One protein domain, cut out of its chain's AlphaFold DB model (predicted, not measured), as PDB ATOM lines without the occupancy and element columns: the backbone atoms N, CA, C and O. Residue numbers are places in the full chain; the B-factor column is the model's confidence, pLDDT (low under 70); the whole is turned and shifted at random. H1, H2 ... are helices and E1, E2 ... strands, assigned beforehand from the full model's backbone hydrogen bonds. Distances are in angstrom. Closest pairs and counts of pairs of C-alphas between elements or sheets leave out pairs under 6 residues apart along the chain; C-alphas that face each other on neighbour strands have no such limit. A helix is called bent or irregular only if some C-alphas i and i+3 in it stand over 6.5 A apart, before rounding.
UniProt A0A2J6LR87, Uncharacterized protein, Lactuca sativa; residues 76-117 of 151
ATOM      1  N   ILE A  76      43.311   1.547  33.675       95.38
ATOM      2  CA  ILE A  76      43.592   0.310  34.420       95.38
ATOM      3  C   ILE A  76      44.141  -0.738  33.458       95.38
ATOM      4  O   ILE A  76      43.596  -0.969  32.377       95.38
ATOM      5  N   ILE A  77      45.209  -1.402  33.886       95.94
ATOM      6  CA  ILE A  77      45.866  -2.470  33.145       95.94
ATOM      7  C   ILE A  77      45.571  -3.803  33.838       95.94
ATOM      8  O   ILE A  77      45.881  -3.971  35.016       95.94
ATOM      9  N   PHE A  78      45.017  -4.767  33.100       94.94
ATOM     10  CA  PHE A  78      44.834  -6.139  33.568       94.94
ATOM     11  C   PHE A  78      45.813  -7.097  32.885       94.94
ATOM     12  O   PHE A  78      45.960  -7.113  31.660       94.94
ATOM     13  N   ASN A  79      46.422  -7.967  33.693       94.56
ATOM     14  CA  ASN A  79      47.165  -9.133  33.225       94.56
ATOM     15  C   ASN A  79      46.192 -10.253  32.808       94.56
ATOM     16  O   ASN A  79      46.085 -11.290  33.456       94.56
ATOM     17  N   THR A  80      45.442  -9.994  31.745       95.19
ATOM     18  CA  THR A  80      44.465 -10.896  31.127       95.19
ATOM     19  C   THR A  80      44.409 -10.609  29.625       95.19
ATOM     20  O   THR A  80      45.141  -9.745  29.143       95.19
ATOM     21  N   PHE A  81      43.551 -11.297  28.880       95.50
ATOM     22  CA  PHE A  81      43.289 -11.010  27.469       95.50
ATOM     23  C   PHE A  81      41.791 -11.063  27.176       95.50
ATOM     24  O   PHE A  81      41.041 -11.785  27.836       95.50
ATOM     25  N   ASP A  82      41.353 -10.319  26.160       94.75
ATOM     26  CA  ASP A  82      39.927 -10.088  25.903       94.75
ATOM     27  C   ASP A  82      39.129 -11.379  25.739       94.75
ATOM     28  O   ASP A  82      38.073 -11.530  26.345       94.75
ATOM     29  N   ALA A  83      39.636 -12.349  24.973       95.75
ATOM     30  CA  ALA A  83      38.916 -13.600  24.739       95.75
ATOM     31  C   ALA A  83      38.686 -14.430  26.021       95.75
ATOM     32  O   ALA A  83      37.746 -15.225  26.050       95.75
ATOM     33  N   LEU A  84      39.491 -14.237  27.075       94.94
ATOM     34  CA  LEU A  84      39.315 -14.920  28.359       94.94
ATOM     35  C   LEU A  84      38.213 -14.276  29.207       94.94
ATOM     36  O   LEU A  84      37.377 -14.979  29.772       94.94
ATOM     37  N   GLU A  85      38.201 -12.943  29.292       93.75
ATOM     38  CA  GLU A  85      37.391 -12.206  30.274       93.75
ATOM     39  C   GLU A  85      36.430 -11.174  29.664       93.75
ATOM     40  O   GLU A  85      35.892 -10.333  30.382       93.75
ATOM     41  N   HIS A  86      36.141 -11.256  28.360       93.00
ATOM     42  CA  HIS A  86      35.331 -10.279  27.618       93.00
ATOM     43  C   HIS A  86      34.058  -9.834  28.358       93.00
ATOM     44  O   HIS A  86      33.822  -8.643  28.550       93.00
ATOM     45  N   LYS A  87      33.252 -10.794  28.836       92.81
ATOM     46  CA  LYS A  87      31.987 -10.509  29.539       92.81
ATOM     47  C   LYS A  87      32.200  -9.798  30.879       92.81
ATOM     48  O   LYS A  87      31.351  -9.017  31.298       92.81
ATOM     49  N   VAL A  88      33.300 -10.091  31.568       91.88
ATOM     50  CA  VAL A  88      33.642  -9.480  32.859       91.88
ATOM     51  C   VAL A  88      34.123  -8.047  32.642       91.88
ATOM     52  O   VAL A  88      33.681  -7.146  33.353       91.88
ATOM     53  N   LEU A  89      34.960  -7.825  31.626       93.56
ATOM     54  CA  LEU A  89      35.444  -6.500  31.227       93.56
ATOM     55  C   LEU A  89      34.282  -5.595  30.792       93.56
ATOM     56  O   LEU A  89      34.147  -4.490  31.309       93.56
ATOM     57  N   GLU A  90      33.372  -6.105  29.951       93.25
ATOM     58  CA  GLU A  90      32.137  -5.407  29.554       93.25
ATOM     59  C   GLU A  90      31.303  -4.997  30.781       93.25
ATOM     60  O   GLU A  90      30.806  -3.868  30.863       93.25
ATOM     61  N   ALA A  91      31.172  -5.895  31.764       92.75
ATOM     62  CA  ALA A  91      30.430  -5.623  32.990       92.75
ATOM     63  C   ALA A  91      31.098  -4.551  33.864       92.75
ATOM     64  O   ALA A  91      30.381  -3.732  34.443       92.75
ATOM     65  N   ILE A  92      32.435  -4.527  33.957       92.19
ATOM     66  CA  ILE A  92      33.170  -3.464  34.663       92.19
ATOM     67  C   ILE A  92      32.899  -2.124  33.980       92.19
ATOM     68  O   ILE A  92      32.410  -1.195  34.625       92.19
ATOM     69  N   THR A  93      33.167  -2.045  32.674       93.06
ATOM     70  CA  THR A  93      33.026  -0.807  31.906       93.06
ATOM     71  C   THR A  93      31.608  -0.260  31.979       93.06
ATOM     72  O   THR A  93      31.431   0.925  32.252       93.06
ATOM     73  N   SER A  94      30.598  -1.121  31.830       93.12
ATOM     74  CA  SER A  94      29.191  -0.708  31.864       93.12
ATOM     75  C   SER A  94      28.736  -0.283  33.261       93.12
ATOM     76  O   SER A  94      28.075   0.742  33.410       93.12
ATOM     77  N   LYS A  95      29.075  -1.053  34.306       91.31
ATOM     78  CA  LYS A  95      28.597  -0.784  35.671       91.31
ATOM     79  C   LYS A  95      29.244   0.452  36.288       91.31
ATOM     80  O   LYS A  95      28.579   1.172  37.028       91.31
ATOM     81  N   PHE A  96      30.529   0.665  36.019       91.50
ATOM     82  CA  PHE A  96      31.311   1.737  36.632       91.50
ATOM     83  C   PHE A  96      31.567   2.913  35.682       91.50
ATOM     84  O   PHE A  96      32.251   3.853  36.071       91.50
ATOM     85  N   ASN A  97      31.012   2.878  34.463       93.69
ATOM     86  CA  ASN A  97      31.238   3.879  33.419       93.69
ATOM     87  C   ASN A  97      32.739   4.155  33.194       93.69
ATOM     88  O   ASN A  97      33.179   5.303  33.143       93.69
ATOM     89  N   TYR A  98      33.530   3.080  33.106       94.19
ATOM     90  CA  TYR A  98      34.991   3.139  33.044       94.19
ATOM     91  C   TYR A  98      35.519   2.444  31.775       94.19
ATOM     92  O   TYR A  98      35.722   1.224  31.773       94.19
ATOM     93  N   PRO A  99      35.696   3.181  30.663       92.75
ATOM     94  CA  PRO A  99      36.088   2.594  29.379       92.75
ATOM     95  C   PRO A  99      37.596   2.344  29.235       92.75
ATOM     96  O   PRO A  99      37.995   1.560  28.381       92.75
ATOM     97  N   ASN A 100      38.441   2.976  30.056       96.00
ATOM     98  CA  ASN A 100      39.900   2.957  29.887       96.00
ATOM     99  C   ASN A 100      40.551   1.717  30.522       96.00
ATOM    100  O   ASN A 100      41.382   1.820  31.428       96.00
ATOM    101  N   ILE A 101      40.149   0.536  30.056       95.62
ATOM    102  CA  ILE A 101      40.668  -0.753  30.511       95.62
ATOM    103  C   ILE A 101      41.511  -1.385  29.406       95.62
ATOM    104  O   ILE A 101      41.050  -1.535  28.279       95.62
ATOM    105  N   PHE A 102      42.731  -1.796  29.750       96.38
ATOM    106  CA  PHE A 102      43.672  -2.427  28.828       96.38
ATOM    107  C   PHE A 102      44.021  -3.834  29.294       96.38
ATOM    108  O   PHE A 102      44.469  -4.034  30.424       96.38
ATOM    109  N   THR A 103      43.850  -4.813  28.412       96.88
ATOM    110  CA  THR A 103      44.264  -6.195  28.644       96.88
ATOM    111  C   THR A 103      45.614  -6.420  27.962       96.88
ATOM    112  O   THR A 103      45.756  -6.263  26.753       96.88
ATOM    113  N   ILE A 104      46.653  -6.703  28.748       95.00
ATOM    114  CA  ILE A 104      48.032  -6.851  28.237       95.00
ATOM    115  C   ILE A 104      48.677  -8.158  28.697       95.00
ATOM    116  O   ILE A 104      49.886  -8.240  28.884       95.00
ATOM    117  N   GLY A 105      47.861  -9.169  28.964       93.50
ATOM    118  CA  GLY A 105      48.299 -10.458  29.463       93.50
ATOM    119  C   GLY A 105      48.152 -11.596  28.449       93.50
ATOM    120  O   GLY A 105      47.710 -11.397  27.318       93.50
ATOM    121  N   PRO A 106      48.495 -12.821  28.878       93.56
ATOM    122  CA  PRO A 106      49.154 -13.114  30.148       93.56
ATOM    123  C   PRO A 106      50.666 -12.828  30.062       93.56
ATOM    124  O   PRO A 106      51.336 -13.267  29.124       93.56
ATOM    125  N   PHE A 107      51.222 -12.130  31.056       89.75
ATOM    126  CA  PHE A 107      52.639 -11.735  31.090       89.75
ATOM    127  C   PHE A 107      53.639 -12.873  30.827       89.75
ATOM    128  O   PHE A 107      54.564 -12.642  30.044       89.75
ATOM    129  N   PRO A 108      53.456 -14.108  31.347       88.06
ATOM    130  CA  PRO A 108      54.362 -15.213  31.031       88.06
ATOM    131  C   PRO A 108      54.482 -15.509  29.529       88.06
ATOM    132  O   PRO A 108      55.560 -15.850  29.051       88.06
ATOM    133  N   LEU A 109      53.399 -15.341  28.759       89.25
ATOM    134  CA  LEU A 109      53.434 -15.545  27.307       89.25
ATOM    135  C   LEU A 109      54.082 -14.379  26.563       89.25
ATOM    136  O   LEU A 109      54.601 -14.586  25.466       89.25
ATOM    137  N   LEU A 110      54.046 -13.175  27.132       88.44
ATOM    138  CA  LEU A 110      54.691 -11.999  26.555       88.44
ATOM    139  C   LEU A 110      56.191 -11.949  26.849       88.44
ATOM    140  O   LEU A 110      56.944 -11.411  26.041       88.44
ATOM    141  N   ALA A 111      56.634 -12.569  27.947       87.56
ATOM    142  CA  ALA A 111      58.042 -12.623  28.339       87.56
ATOM    143  C   ALA A 111      58.954 -13.191  27.235       87.56
ATOM    144  O   ALA A 111      60.095 -12.764  27.106       87.56
ATOM    145  N   LYS A 112      58.446 -14.085  26.374       87.56
ATOM    146  CA  LYS A 112      59.207 -14.644  25.239       87.56
ATOM    147  C   LYS A 112      59.595 -13.618  24.165       87.56
ATOM    148  O   LYS A 112      60.435 -13.919  23.326       87.56
ATOM    149  N   TYR A 113      58.949 -12.451  24.150       89.69
ATOM    150  CA  TYR A 113      59.250 -11.362  23.219       89.69
ATOM    151  C   TYR A 113      60.211 -10.326  23.814       89.69
ATOM    152  O   TYR A 113      60.578  -9.374  23.128       89.69
ATOM    153  N   VAL A 114      60.611 -10.486  25.080       89.56
ATOM    154  CA  VAL A 114      61.610  -9.626  25.716       89.56
ATOM    155  C   VAL A 114      62.992  -9.975  25.143       89.56
ATOM    156  O   VAL A 114      63.365 -11.149  25.154       89.56
ATOM    157  N   PRO A 115      63.757  -8.992  24.630       91.75
ATOM    158  CA  PRO A 115      65.111  -9.232  24.136       91.75
ATOM    159  C   PRO A 115      66.030  -9.783  25.228       91.75
ATOM    160  O   PRO A 115      65.964  -9.344  26.373       91.75
ATOM    161  N   HIS A 116      66.932 -10.696  24.871       87.81
ATOM    162  CA  HIS A 116      67.850 -11.320  25.831       87.81
ATOM    163  C   HIS A 116      68.800 -10.336  26.529       87.81
ATOM    164  O   HIS A 116      69.237 -10.599  27.647       87.81
ATOM    165  N   ASP A 117      69.127  -9.225  25.874       92.50
ATOM    166  CA  ASP A 117      69.957  -8.136  26.389       92.50
ATOM    167  C   ASP A 117      69.156  -7.084  27.174       92.50
ATOM    168  O   ASP A 117      69.709  -6.089  27.645       92.50
TER     169      ASP A 117
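What this domain is: This is residues 76 to 117 of the 151 residues of an uncharacterized protein of Lactuca sativa (UniProt A0A2J6LR87). Look for a small flat body in which a two-stranded parallel ribbon, E1 and E2, has the longer helix H1 along one side, with an arm leading away from it through the short helix H2. Residues 109 to 117, of which 109 to 113 belong to H2, stick out free; without them the body of 33 residues spans 30 by 16 by 7 A. The printed part has 42 residues, with two named helices and two named strands in the order E1, H1, E2, H2; the class is mixed, helices and strands. The whole is loose, with a radius of gyration of the C-alphas of 12.8 A, and spans 43 by 17 by 8 A.

How they stand to each other: Begin at E1, residues 76 to 78, and E2, residues 101 to 103: they are parallel neighbours at 24 degrees, with N 78 and O 102 at 2.8 A and N 102 and O 76 at 2.9 A, within hydrogen-bond range. Between them in the chain comes H1, residues 82 to 96, forming a strand-helix-strand unit, two parallel neighbour strands with a helix between, whose crossover is right-handed. The closest C-alphas of H1 and E2 are those of Asp 82 and Thr 103, 6.4 A apart. H2, residues 107 to 113, is apart from E1 and H1. Within hydrogen-bond range are 9 of 11 O i to N i+4 pairs in H1 and 1 of 3 in H2, where 2 of 4 O i to N i+3 pairs are.

Where its parts are: Find C-alpha 76 at (43.592, 0.310, 34.420), where E1 begins and runs 6.6 A; E2 runs 6.8 A. H1 runs 18.1 A from C-alpha 82 at (39.927, -10.088, 25.903) and is irregular, with C-alphas 84 and 87 8.6 A apart. H2 runs 10.3 A to C-alpha 113 at (59.250, -11.362, 23.219); it is neither bent nor irregular, but only just: C-alphas 109 and 112 are 6.2 A apart.

The domain as a whole: The two C-alphas farthest apart, those of Lys 95 and Asp 117, are 43.0 A apart. The printed part has no cut, and its three links are tight. Mean pLDDT of the printed part is 92.8, and no printed residue is under 70.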